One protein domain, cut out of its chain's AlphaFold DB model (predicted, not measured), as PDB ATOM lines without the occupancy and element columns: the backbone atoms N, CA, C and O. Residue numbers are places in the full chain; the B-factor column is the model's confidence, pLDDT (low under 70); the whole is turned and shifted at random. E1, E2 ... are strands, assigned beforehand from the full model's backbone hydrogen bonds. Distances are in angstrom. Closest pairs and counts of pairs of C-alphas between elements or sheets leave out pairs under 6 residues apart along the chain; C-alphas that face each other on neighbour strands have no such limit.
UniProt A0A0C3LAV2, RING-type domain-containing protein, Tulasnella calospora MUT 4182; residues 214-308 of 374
ATOM      1  N   LEU A 214      -1.538   1.672-108.717       46.34
ATOM      2  CA  LEU A 214      -1.749   2.837-109.593       46.34
ATOM      3  C   LEU A 214      -2.081   4.153-108.874       46.34
ATOM      4  O   LEU A 214      -2.247   5.170-109.546       46.34
ATOM      5  N   ILE A 215      -2.129   4.184-107.537       49.91
ATOM      6  CA  ILE A 215      -2.191   5.443-106.789       49.91
ATOM      7  C   ILE A 215      -0.848   5.632-106.065       49.91
ATOM      8  O   ILE A 215      -0.544   4.899-105.125       49.91
ATOM      9  N   PRO A 216      -0.014   6.608-106.477       49.19
ATOM     10  CA  PRO A 216       1.317   6.824-105.897       49.19
ATOM     11  C   PRO A 216       1.337   7.008-104.368       49.19
ATOM     12  O   PRO A 216       2.371   6.802-103.743       49.19
ATOM     13  N   GLN A 217       0.202   7.371-103.766       52.28
ATOM     14  CA  GLN A 217       0.058   7.738-102.351       52.28
ATOM     15  C   GLN A 217      -0.034   6.536-101.409       52.28
ATOM     16  O   GLN A 217       0.223   6.670-100.218       52.28
ATOM     17  N   SER A 218      -0.369   5.354-101.930       49.25
ATOM     18  CA  SER A 218      -0.480   4.120-101.140       49.25
ATOM     19  C   SER A 218       0.860   3.384-101.011       49.25
ATOM     20  O   SER A 218       0.965   2.399-100.282       49.25
ATOM     21  N   ARG A 219       1.900   3.820-101.738       47.00
ATOM     22  CA  ARG A 219       3.222   3.187-101.700       47.00
ATOM     23  C   ARG A 219       4.039   3.753-100.536       47.00
ATOM     24  O   ARG A 219       4.576   4.850-100.627       47.00
ATOM     25  N   GLY A 220       4.162   2.969 -99.465       47.09
ATOM     26  CA  GLY A 220       5.260   3.089 -98.495       47.09
ATOM     27  C   GLY A 220       5.152   4.183 -97.430       47.09
ATOM     28  O   GLY A 220       6.175   4.520 -96.846       47.09
ATOM     29  N   HIS A 221       3.962   4.718 -97.162       51.19
ATOM     30  CA  HIS A 221       3.762   5.760 -96.154       51.19
ATOM     31  C   HIS A 221       2.891   5.234 -95.005       51.19
ATOM     32  O   HIS A 221       1.844   4.634 -95.254       51.19
ATOM     33  N   ASP A 222       3.321   5.465 -93.758       56.41
ATOM     34  CA  ASP A 222       2.582   5.103 -92.538       56.41
ATOM     35  C   ASP A 222       1.109   5.566 -92.609       56.41
ATOM     36  O   ASP A 222       0.829   6.605 -93.219       56.41
ATOM     37  N   PRO A 223       0.134   4.829 -92.039       58.00
ATOM     38  CA  PRO A 223      -1.261   5.276 -92.001       58.00
ATOM     39  C   PRO A 223      -1.342   6.690 -91.396       58.00
ATOM     40  O   PRO A 223      -0.623   6.979 -90.436       58.00
ATOM     41  N   PRO A 224      -2.142   7.608 -91.975       60.94
ATOM     42  CA  PRO A 224      -2.260   8.942 -91.413       60.94
ATOM     43  C   PRO A 224      -3.070   8.842 -90.106       60.94
ATOM     44  O   PRO A 224      -3.693   7.810 -89.845       60.94
ATOM     45  N   PRO A 225      -3.105   9.896 -89.282       65.50
ATOM     46  CA  PRO A 225      -4.056   9.967 -88.177       65.50
ATOM     47  C   PRO A 225      -5.490   9.737 -88.684       65.50
ATOM     48  O   PRO A 225      -5.837  10.258 -89.746       65.50
ATOM     49  N   ASP A 226      -6.313   9.014 -87.914       65.81
ATOM     50  CA  ASP A 226      -7.626   8.475 -88.333       65.81
ATOM     51  C   ASP A 226      -8.614   9.513 -88.916       65.81
ATOM     52  O   ASP A 226      -9.541   9.143 -89.633       65.81
ATOM     53  N   ASN A 227      -8.394  10.814 -88.684       80.75
ATOM     54  CA  ASN A 227      -9.315  11.890 -89.070       80.75
ATOM     55  C   ASN A 227      -8.763  12.851 -90.142       80.75
ATOM     56  O   ASN A 227      -9.407  13.857 -90.445       80.75
ATOM     57  N   LEU A 228      -7.580  12.601 -90.716       84.69
ATOM     58  CA  LEU A 228      -6.990  13.485 -91.732       84.69
ATOM     59  C   LEU A 228      -7.112  12.897 -93.139       84.69
ATOM     60  O   LEU A 228      -6.707  11.767 -93.413       84.69
ATOM     61  N   ALA A 229      -7.640  13.700 -94.060       83.06
ATOM     62  CA  ALA A 229      -7.794  13.325 -95.453       83.06
ATOM     63  C   ALA A 229      -6.430  13.239 -96.143       83.06
ATOM     64  O   ALA A 229      -5.654  14.197 -96.132       83.06
ATOM     65  N   ARG A 230      -6.166  12.121 -96.823       83.19
ATOM     66  CA  ARG A 230      -5.033  12.035 -97.743       83.19
ATOM     67  C   ARG A 230      -5.318  12.833 -99.023       83.19
ATOM     68  O   ARG A 230      -6.468  12.893 -99.470       83.19
ATOM     69  N   PRO A 231      -4.293  13.441 -99.644       86.25
ATOM     70  CA  PRO A 231      -4.441  14.041-100.961       86.25
ATOM     71  C   PRO A 231      -4.902  12.995-101.970       86.25
ATOM     72  O   PRO A 231      -4.542  11.840-101.844       86.25
ATOM     73  N   CYS A 232      -5.665  13.390-102.991       86.88
ATOM     74  CA  CYS A 232      -6.023  12.494-104.094       86.88
ATOM     75  C   CYS A 232      -4.896  12.420-105.146       86.88
ATOM     76  O   CYS A 232      -4.021  13.297-105.146       86.88
ATOM     77  N   PRO A 233      -4.931  11.480-106.114       83.50
ATOM     78  CA  PRO A 233      -3.881  11.346-107.134       83.50
ATOM     79  C   PRO A 233      -3.619  12.627-107.950       83.50
ATOM     80  O   PRO A 233      -2.508  12.854-108.426       83.50
ATOM     81  N   HIS A 234      -4.623  13.502-108.080       87.56
ATOM     82  CA  HIS A 234      -4.527  14.774-108.801       87.56
ATOM     83  C   HIS A 234      -4.044  15.958-107.946       87.56
ATOM     84  O   HIS A 234      -3.692  17.001-108.508       87.56
ATOM     85  N   CYS A 235      -3.996  15.819-106.615       88.88
ATOM     86  CA  CYS A 235      -3.421  16.822-105.712       88.88
ATOM     87  C   CYS A 235      -1.888  16.828-105.762       88.88
ATOM     88  O   CYS A 235      -1.272  17.850-105.468       88.88
ATOM     89  N   LEU A 236      -1.269  15.709-106.154       83.06
ATOM     90  CA  LEU A 236       0.185  15.575-106.179       83.06
ATOM     91  C   LEU A 236       0.832  16.532-107.171       83.06
ATOM     92  O   LEU A 236       0.423  16.633-108.331       83.06
ATOM     93  N   GLN A 237       1.925  17.164-106.742       76.50
ATOM     94  CA  GLN A 237       2.649  18.157-107.532       76.50
ATOM     95  C   GLN A 237       3.329  17.577-108.783       76.50
ATOM     96  O   GLN A 237       3.566  18.320-109.723       76.50
ATOM     97  N   ASN A 238       3.500  16.255-108.876       76.44
ATOM     98  CA  ASN A 238       3.996  15.537-110.057       76.44
ATOM     99  C   ASN A 238       3.022  14.424-110.481       76.44
ATOM    100  O   ASN A 238       3.384  13.253-110.488       76.44
ATOM    101  N   ASN A 239       1.765  14.769-110.779       80.19
ATOM    102  CA  ASN A 239       0.807  13.775-111.263       80.19
ATOM    103  C   ASN A 239       0.978  13.499-112.768       80.19
ATOM    104  O   ASN A 239       1.327  14.396-113.536       80.19
ATOM    105  N   GLU A 240       0.712  12.258-113.179       79.25
ATOM    106  CA  GLU A 240       0.850  11.789-114.570       79.25
ATOM    107  C   GLU A 240      -0.437  11.977-115.397       79.25
ATOM    108  O   GLU A 240      -0.467  11.695-116.590       79.25
ATOM    109  N   PHE A 241      -1.511  12.484-114.782       80.69
ATOM    110  CA  PHE A 241      -2.856  12.523-115.368       80.69
ATOM    111  C   PHE A 241      -3.145  13.792-116.185       80.69
ATOM    112  O   PHE A 241      -4.251  13.956-116.698       80.69
ATOM    113  N   GLY A 242      -2.193  14.729-116.269       81.06
ATOM    114  CA  GLY A 242      -2.333  15.960-117.059       81.06
ATOM    115  C   GLY A 242      -3.392  16.947-116.547       81.06
ATOM    116  O   GLY A 242      -3.650  17.958-117.196       81.06
ATOM    117  N   TRP A 243      -3.993  16.688-115.381       88.00
ATOM    118  CA  TRP A 243      -4.996  17.539-114.741       88.00
ATOM    119  C   TRP A 243      -4.733  17.635-113.237       88.00
ATOM    120  O   TRP A 243      -4.337  16.654-112.604       88.00
ATOM    121  N   ARG A 244      -4.951  18.815-112.648       89.06
ATOM    122  CA  ARG A 244      -4.654  19.105-111.236       89.06
ATOM    123  C   ARG A 244      -5.864  19.658-110.512       89.06
ATOM    124  O   ARG A 244      -6.602  20.468-111.069       89.06
ATOM    125  N   CYS A 245      -5.999  19.275-109.244       90.94
ATOM    126  CA  CYS A 245      -7.020  19.842-108.375       90.94
ATOM    127  C   CYS A 245      -6.839  21.364-108.267       90.94
ATOM    128  O   CYS A 245      -5.745  21.810-107.923       90.94
ATOM    129  N   PRO A 246      -7.898  22.169-108.481       89.25
ATOM    130  CA  PRO A 246      -7.842  23.617-108.273       89.25
ATOM    131  C   PRO A 246      -7.500  24.004-106.829       89.25
ATOM    132  O   PRO A 246      -6.936  25.066-106.582       89.25
ATOM    133  N   ARG A 247      -7.864  23.141-105.874       90.00
ATOM    134  CA  ARG A 247      -7.520  23.237-104.453       90.00
ATOM    135  C   ARG A 247      -6.910  21.901-104.020       90.00
ATOM    136  O   ARG A 247      -7.668  21.005-103.653       90.00
ATOM    137  N   PRO A 248      -5.590  21.708-104.167       89.81
ATOM    138  CA  PRO A 248      -4.945  20.476-103.740       89.81
ATOM    139  C   PRO A 248      -5.002  20.358-102.214       89.81
ATOM    140  O   PRO A 248      -4.900  21.356-101.505       89.81
ATOM    141  N   LEU A 249      -5.180  19.137-101.719       89.50
ATOM    142  CA  LEU A 249      -5.115  18.843-100.288       89.50
ATOM    143  C   LEU A 249      -3.651  18.711 -99.869       89.50
ATOM    144  O   LEU A 249      -2.849  18.149-100.620       89.50
ATOM    145  N   ALA A 250      -3.323  19.221 -98.685       86.56
ATOM    146  CA  ALA A 250      -2.021  19.009 -98.072       86.56
ATOM    147  C   ALA A 250      -1.863  17.538 -97.661       86.56
ATOM    148  O   ALA A 250      -2.838  16.888 -97.277       86.56
ATOM    149  N   ASP A 251      -0.645  17.009 -97.764       84.06
ATOM    150  CA  ASP A 251      -0.341  15.667 -97.274       84.06
ATOM    151  C   ASP A 251      -0.193  15.702 -95.742       84.06
ATOM    152  O   ASP A 251       0.688  16.416 -95.253       84.06
ATOM    153  N   PRO A 252      -1.006  14.938 -94.980       83.06
ATOM    154  CA  PRO A 252      -0.953  14.902 -93.517       83.06
ATOM    155  C   PRO A 252       0.423  14.586 -92.931       83.06
ATOM    156  O   PRO A 252       0.689  14.926 -91.782       83.06
ATOM    157  N   GLN A 253       1.292  13.917 -93.689       78.44
ATOM    158  CA  GLN A 253       2.632  13.573 -93.218       78.44
ATOM    159  C   GLN A 253       3.637  14.706 -93.400       78.44
ATOM    160  O   GLN A 253       4.558  14.841 -92.596       78.44
ATOM    161  N   THR A 254       3.480  15.513 -94.449       82.56
ATOM    162  CA  THR A 254       4.391  16.633 -94.724       82.56
ATOM    163  C   THR A 254       3.913  17.935 -94.097       82.56
ATOM    164  O   THR A 254       4.733  18.765 -93.720       82.56
ATOM    165  N   ASP A 255       2.595  18.123 -94.013       83.44
ATOM    166  CA  ASP A 255       1.953  19.347 -93.538       83.44
ATOM    167  C   ASP A 255       0.641  19.003 -92.803       83.44
ATOM    168  O   ASP A 255      -0.454  19.123 -93.362       83.44
ATOM    169  N   PRO A 256       0.739  18.523 -91.549       82.50
ATOM    170  CA  PRO A 256      -0.426  18.156 -90.749       82.50
ATOM    171  C   PRO A 256      -1.293  19.360 -90.356       82.50
ATOM    172  O   PRO A 256      -2.482  19.185 -90.105       82.50
ATOM    173  N   GLU A 257      -0.731  20.573 -90.299       84.69
ATOM    174  CA  GLU A 257      -1.458  21.780 -89.876       84.69
ATOM    175  C   GLU A 257      -2.474  22.247 -90.926       84.69
ATOM    176  O   GLU A 257      -3.545  22.742 -90.573       84.69
ATOM    177  N   HIS A 258      -2.169  22.047 -92.212       87.12
ATOM    178  CA  HIS A 258      -3.062  22.392 -93.324       87.12
ATOM    179  C   HIS A 258      -3.778  21.176 -93.928       87.12
ATOM    180  O   HIS A 258      -4.512  21.309 -94.915       87.12
ATOM    181  N   ALA A 259      -3.578  19.986 -93.354       87.44
ATOM    182  CA  ALA A 259      -4.292  18.784 -93.748       87.44
ATOM    183  C   ALA A 259      -5.793  18.930 -93.477       87.44
ATOM    184  O   ALA A 259      -6.232  19.495 -92.475       87.44
ATOM    185  N   TRP A 260      -6.610  18.411 -94.390       89.06
ATOM    186  CA  TRP A 260      -8.055  18.513 -94.246       89.06
ATOM    187  C   TRP A 260      -8.559  17.523 -93.196       89.06
ATOM    188  O   TRP A 260      -8.351  16.320 -93.331       89.06
ATOM    189  N   ASN A 261      -9.266  18.018 -92.181       88.25
ATOM    190  CA  ASN A 261      -9.929  17.165 -91.199       88.25
ATOM    191  C   ASN A 261     -11.277  16.655 -91.749       88.25
ATOM    192  O   ASN A 261     -12.141  17.450 -92.125       88.25
ATOM    193  N   LEU A 262     -11.449  15.332 -91.782       83.31
ATOM    194  CA  LEU A 262     -12.643  14.634 -92.266       83.31
ATOM    195  C   LEU A 262     -13.886  14.848 -91.391       83.31
ATOM    196  O   LEU A 262     -15.001  14.731 -91.903       83.31
ATOM    197  N   ASP A 263     -13.720  15.257 -90.132       84.12
ATOM    198  CA  ASP A 263     -14.818  15.686 -89.253       84.12
ATOM    199  C   ASP A 263     -15.545  16.920 -89.824       84.12
ATOM    200  O   ASP A 263     -16.738  17.116 -89.592       84.12
ATOM    201  N   ASN A 264     -14.855  17.724 -90.644       85.38
ATOM    202  CA  ASN A 264     -15.442  18.860 -91.364       85.38
ATOM    203  C   ASN A 264     -16.180  18.436 -92.649       85.38
ATOM    204  O   ASN A 264     -16.614  19.285 -93.434       85.38
ATOM    205  N   GLY A 265     -16.306  17.131 -92.890       83.25
ATOM    206  CA  GLY A 265     -16.926  16.556 -94.073       83.25
ATOM    207  C   GLY A 265     -15.961  16.373 -95.244       83.25
ATOM    208  O   GLY A 265     -14.736  16.407 -95.112       83.25
ATOM    209  N   THR A 266     -16.533  16.143 -96.428       85.12
ATOM    210  CA  THR A 266     -15.753  15.868 -97.645       85.12
ATOM    211  C   THR A 266     -15.060  17.146 -98.141       85.12
ATOM    212  O   THR A 266     -15.728  18.178 -98.261       85.12
ATOM    213  N   PRO A 267     -13.752  17.103 -98.470       89.31
ATOM    214  CA  PRO A 267     -13.030  18.278 -98.935       89.31
ATOM    215  C   PRO A 267     -13.665  18.920-100.183       89.31
ATOM    216  O   PRO A 267     -14.066  18.211-101.110       89.31
ATOM    217  N   PRO A 268     -13.708  20.262-100.281       89.62
ATOM    218  CA  PRO A 268     -14.260  20.953-101.438       89.62
ATOM    219  C   PRO A 268     -13.609  20.518-102.756       89.62
ATOM    220  O   PRO A 268     -12.385  20.424-102.870       89.62
ATOM    221  N   GLY A 269     -14.437  20.280-103.774       89.00
ATOM    222  CA  GLY A 269     -13.979  19.838-105.095       89.00
ATOM    223  C   GLY A 269     -13.561  18.367-105.167       89.00
ATOM    224  O   GLY A 269     -13.116  17.933-106.232       89.00
ATOM    225  N   HIS A 270     -13.733  17.609-104.081       90.62
ATOM    226  CA  HIS A 270     -13.447  16.183-104.013       90.62
ATOM    227  C   HIS A 270     -14.700  15.380-103.668       90.62
ATOM    228  O   HIS A 270     -15.644  15.888-103.067       90.62
ATOM    229  N   ALA A 271     -14.694  14.116-104.069       88.06
ATOM    230  CA  ALA A 271     -15.687  13.124-103.699       88.06
ATOM    231  C   ALA A 271     -14.987  11.802-103.382       88.06
ATOM    232  O   ALA A 271     -13.827  11.598-103.750       88.06
ATOM    233  N   TRP A 272     -15.702  10.912-102.704       84.31
ATOM    234  CA  TRP A 272     -15.254   9.549-102.458       84.31
ATOM    235  C   TRP A 272     -15.654   8.656-103.627       84.31
ATOM    236  O   TRP A 272     -16.811   8.661-104.059       84.31
ATOM    237  N   CYS A 273     -14.688   7.908-104.153       80.44
ATOM    238  CA  CYS A 273     -14.948   6.930-105.197       80.44
ATOM    239  C   CYS A 273     -15.688   5.734-104.601       80.44
ATOM    240  O   CYS A 273     -15.128   5.030-103.771       80.44
ATOM    241  N   ALA A 274     -16.884   5.423-105.090       74.12
ATOM    242  CA  ALA A 274     -17.713   4.351-104.530       74.12
ATOM    243  C   ALA A 274     -17.198   2.921-104.760       74.12
ATOM    244  O   ALA A 274     -17.891   1.954-104.459       74.12
ATOM    245  N   THR A 275     -16.030   2.757-105.384       72.12
ATOM    246  CA  THR A 275     -15.445   1.434-105.629       72.12
ATOM    247  C   THR A 275     -14.099   1.226-104.960       72.12
ATOM    248  O   THR A 275     -13.788   0.094-104.606       72.12
ATOM    249  N   CYS A 276     -13.283   2.272-104.835       71.88
ATOM    250  CA  CYS A 276     -11.983   2.169-104.174       71.88
ATOM    251  C   CYS A 276     -11.908   2.965-102.872       71.88
ATOM    252  O   CYS A 276     -10.851   2.958-102.260       71.88
ATOM    253  N   ASP A 277     -12.984   3.662-102.492       75.44
ATOM    254  CA  ASP A 277     -13.091   4.486-101.284       75.44
ATOM    255  C   ASP A 277     -11.948   5.495-101.114       75.44
ATOM    256  O   ASP A 277     -11.600   5.883-100.009       75.44
ATOM    257  N   GLU A 278     -11.385   5.968-102.229       80.62
ATOM    258  CA  GLU A 278     -10.354   7.005-102.241       80.62
ATOM    259  C   GLU A 278     -10.930   8.340-102.706       80.62
ATOM    260  O   GLU A 278     -11.833   8.396-103.557       80.62
ATOM    261  N   LEU A 279     -10.369   9.428-102.174       86.25
ATOM    262  CA  LEU A 279     -10.700  10.776-102.617       86.25
ATOM    263  C   LEU A 279     -10.274  10.967-104.071       86.25
ATOM    264  O   LEU A 279      -9.184  10.579-104.489       86.25
ATOM    265  N   HIS A 280     -11.124  11.627-104.848       86.50
ATOM    266  CA  HIS A 280     -10.832  12.005-106.224       86.50
ATOM    267  C   HIS A 280     -11.470  13.362-106.555       86.50
ATOM    268  O   HIS A 280     -12.426  13.776-105.893       86.50
ATOM    269  N   PRO A 281     -10.960  14.088-107.560       90.25
ATOM    270  CA  PRO A 281     -11.518  15.381-107.933       90.25
ATOM    271  C   PRO A 281     -12.828  15.237-108.704       90.25
ATOM    272  O   PRO A 281     -12.914  14.457-109.651       90.25
ATOM    273  N   ILE A 282     -13.814  16.076-108.400       86.94
ATOM    274  CA  ILE A 282     -15.100  16.093-109.121       86.94
ATOM    275  C   ILE A 282     -14.940  16.639-110.557       86.94
ATOM    276  O   ILE A 282     -15.709  16.287-111.443       86.94
ATOM    277  N   GLY A 283     -13.931  17.481-110.804       83.38
ATOM    278  CA  GLY A 283     -13.727  18.177-112.084       83.38
ATOM    279  C   GLY A 283     -12.707  17.554-113.045       83.38
ATOM    280  O   GLY A 283     -12.434  18.156-114.082       83.38
ATOM    281  N   SER A 284     -12.107  16.407-112.710       86.06
ATOM    282  CA  SER A 284     -11.165  15.745-113.625       86.06
ATOM    283  C   SER A 284     -11.906  15.150-114.827       86.06
ATOM    284  O   SER A 284     -12.967  14.557-114.633       86.06
ATOM    285  N   PRO A 285     -11.337  15.200-116.048       83.31
ATOM    286  CA  PRO A 285     -11.889  14.508-117.215       83.31
ATOM    287  C   PRO A 285     -12.054  12.991-117.036       83.31
ATOM    288  O   PRO A 285     -12.851  12.382-117.741       83.31
ATOM    289  N   SER A 286     -11.296  12.376-116.123       79.88
ATOM    290  CA  SER A 286     -11.407  10.946-115.809       79.88
ATOM    291  C   SER A 286     -12.578  10.624-114.878       79.88
ATOM    292  O   SER A 286     -13.024   9.481-114.821       79.88
ATOM    293  N   THR A 287     -13.073  11.611-114.131       84.25
ATOM    294  CA  THR A 287     -14.108  11.412-113.121       84.25
ATOM    295  C   THR A 287     -15.479  11.264-113.768       84.25
ATOM    296  O   THR A 287     -15.858  12.030-114.653       84.25
ATOM    297  N   THR A 288     -16.268  10.316-113.264       80.94
ATOM    298  CA  THR A 288     -17.678  10.167-113.638       80.94
ATOM    299  C   THR A 288     -18.574  10.238-112.403       80.94
ATOM    300  O   THR A 288     -18.184   9.819-111.316       80.94
ATOM    301  N   LYS A 289     -19.785  10.781-112.564       80.12
ATOM    302  CA  LYS A 289     -20.830  10.826-111.530       80.12
ATOM    303  C   LYS A 289     -22.138  10.328-112.139       80.12
ATOM    304  O   LYS A 289     -22.506  10.756-113.233       80.12
ATOM    305  N   CYS A 290     -22.838   9.428-111.455       75.38
ATOM    306  CA  CYS A 290     -24.173   9.005-111.864       75.38
ATOM    307  C   CYS A 290     -25.161  10.167-111.698       75.38
ATOM    308  O   CYS A 290     -25.204  10.787-110.642       75.38
ATOM    309  N   SER A 291     -25.984  10.458-112.706       73.75
ATOM    310  CA  SER A 291     -27.001  11.517-112.618       73.75
ATOM    311  C   SER A 291     -28.228  11.123-111.792       73.75
ATOM    312  O   SER A 291     -29.017  11.990-111.444       73.75
ATOM    313  N   VAL A 292     -28.404   9.827-111.514       70.94
ATOM    314  CA  VAL A 292     -29.574   9.293-110.803       70.94
ATOM    315  C   VAL A 292     -29.261   9.096-109.325       70.94
ATOM    316  O   VAL A 292     -29.886   9.711-108.474       70.94
ATOM    317  N   CYS A 293     -28.274   8.254-109.009       73.06
ATOM    318  CA  CYS A 293     -27.907   7.955-107.623       73.06
ATOM    319  C   CYS A 293     -26.779   8.845-107.085       73.06
ATOM    320  O   CYS A 293     -26.317   8.637-105.969       73.06
ATOM    321  N   GLU A 294     -26.290   9.792-107.892       77.00
ATOM    322  CA  GLU A 294     -25.223  10.736-107.537       77.00
ATOM    323  C   GLU A 294     -23.871  10.125-107.138       77.00
ATOM    324  O   GLU A 294     -22.931  10.843-106.797       77.00
ATOM    325  N   THR A 295     -23.731   8.807-107.246       76.94
ATOM    326  CA  THR A 295     -22.503   8.080-106.934       76.94
ATOM    327  C   THR A 295     -21.362   8.491-107.860       76.94
ATOM    328  O   THR A 295     -21.549   8.610-109.073       76.94
ATOM    329  N   SER A 296     -20.178   8.692-107.285       80.75
ATOM    330  CA  SER A 296     -18.998   9.229-107.959       80.75
ATOM    331  C   SER A 296     -17.903   8.169-108.112       80.75
ATOM    332  O   SER A 296     -17.710   7.332-107.227       80.75
ATOM    333  N   PHE A 297     -17.185   8.200-109.235       84.12
ATOM    334  CA  PHE A 297     -16.129   7.249-109.584       84.12
ATOM    335  C   PHE A 297     -14.900   7.990-110.121       84.12
ATOM    336  O   PHE A 297     -15.020   8.903-110.943       84.12
ATOM    337  N   CYS A 298     -13.705   7.580-109.690       81.44
ATOM    338  CA  CYS A 298     -12.457   8.277-110.022       81.44
ATOM    339  C   CYS A 298     -11.972   8.068-111.467       81.44
ATOM    340  O   CYS A 298     -11.181   8.869-111.965       81.44
ATOM    341  N   GLY A 299     -12.398   6.981-112.122       77.38
ATOM    342  CA  GLY A 299     -11.948   6.595-113.463       77.38
ATOM    343  C   GLY A 299     -10.481   6.157-113.559       77.38
ATOM    344  O   GLY A 299     -10.002   5.913-114.661       77.38
ATOM    345  N   ILE A 300      -9.768   6.058-112.427       76.38
ATOM    346  CA  ILE A 300      -8.353   5.654-112.351       76.38
ATOM    347  C   ILE A 300      -8.245   4.174-111.973       76.38
ATOM    348  O   ILE A 300      -7.723   3.370-112.738       76.38
ATOM    349  N   SER A 301      -8.751   3.805-110.793       65.94
ATOM    350  CA  SER A 301      -8.696   2.428-110.282       65.94
ATOM    351  C   SER A 301      -9.759   1.530-110.911       65.94
ATOM    352  O   SER A 301      -9.585   0.315-110.989       65.94
ATOM    353  N   VAL A 302     -10.863   2.120-111.377       61.09
ATOM    354  CA  VAL A 302     -11.957   1.417-112.046       61.09
ATOM    355  C   VAL A 302     -12.484   2.296-113.185       61.09
ATOM    356  O   VAL A 302     -12.979   3.389-112.913       61.09
ATOM    357  N   PRO A 303     -12.401   1.846-114.451       59.56
ATOM    358  CA  PRO A 303     -12.904   2.599-115.603       59.56
ATOM    359  C   PRO A 303     -14.422   2.451-115.805       59.56
ATOM    360  O   PRO A 303     -14.992   3.059-116.707       59.56
ATOM    361  N   HIS A 304     -15.087   1.604-115.016       55.31
ATOM    362  CA  HIS A 304     -16.493   1.277-115.210       55.31
ATOM    363  C   HIS A 304     -17.401   2.252-114.459       55.31
ATOM    364  O   HIS A 304     -17.290   2.421-113.248       55.31
ATOM    365  N   LEU A 305     -18.296   2.879-115.230       62.97
ATOM    366  CA  LEU A 305     -19.411   3.699-114.768       62.97
ATOM    367  C   LEU A 305     -20.343   2.905-113.834       62.97
ATOM    368  O   LEU A 305     -20.220   1.690-113.683       62.97
ATOM    369  N   CYS A 306     -21.319   3.617-113.265       61.66
ATOM    370  CA  CYS A 306     -22.461   3.052-112.553       61.66
ATOM    371  C   CYS A 306     -22.952   1.742-113.200       61.66
ATOM    372  O   CYS A 306     -23.280   1.715-114.385       61.66
ATOM    373  N   VAL A 307     -23.010   0.668-112.408       57.47
ATOM    374  CA  VAL A 307     -23.560  -0.634-112.826       57.47
ATOM    375  C   VAL A 307     -25.080  -0.603-112.999       57.47
ATOM    376  O   VAL A 307     -25.647  -1.536-113.562       57.47
ATOM    377  N   ALA A 308     -25.745   0.469-112.554       57.84
ATOM    378  CA  ALA A 308     -27.130   0.702-112.917       57.84
ATOM    379  C   ALA A 308     -27.211   0.924-114.430       57.84
ATOM    380  O   ALA A 308     -26.487   1.749-114.996       57.84
TER     381      ALA A 308
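Overview. This is residues 214 to 308 of the 374 residues of the protein "RING-type domain-containing protein" of Tulasnella calospora MUT 4182 (UniProt A0A0C3LAV2). The domain has little regular structure: it is a body of loops with one small two-stranded hairpin, E1 and E2, near its middle. The long looped stretch 214 to 269 lies mostly to one side of it, and residues 282 to 308 to the other, with a short antiparallel pairing of residues 288 to 289 with 296 to 297. The printed part has 95 residues, no named helix and two strands, E1 then E2, antiparallel; the class is all strand, with only 6 residues in named elements. It is compact, with a radius of gyration of the C-alphas of 13.1 A and spans of 39 by 29 by 24 A.

Along the chain. E1, residues 270 to 272, begins at C-alpha 270 (-13.447, 16.183, -104.013) and is 7.0 A long. E2, residues 279 to 281, ends at C-alpha 281 (-11.518, 15.381, -107.933) and is 7.1 A long.

Arrangement. E1 and E2 form a hairpin with a short link, their directions at 138 degrees. C-alphas 270 and 281 face each other at 4.4 A. N 271 and O 280 are within hydrogen-bond range at 2.9 A.

Size, cuts and confidence. The C-alphas farthest apart, of Glu 257 and Ala 308, are 40.4 A apart. The printed part has no cut. Its mean pLDDT is 77.1; residues 214 to 226 and 301 to 308 are under 70.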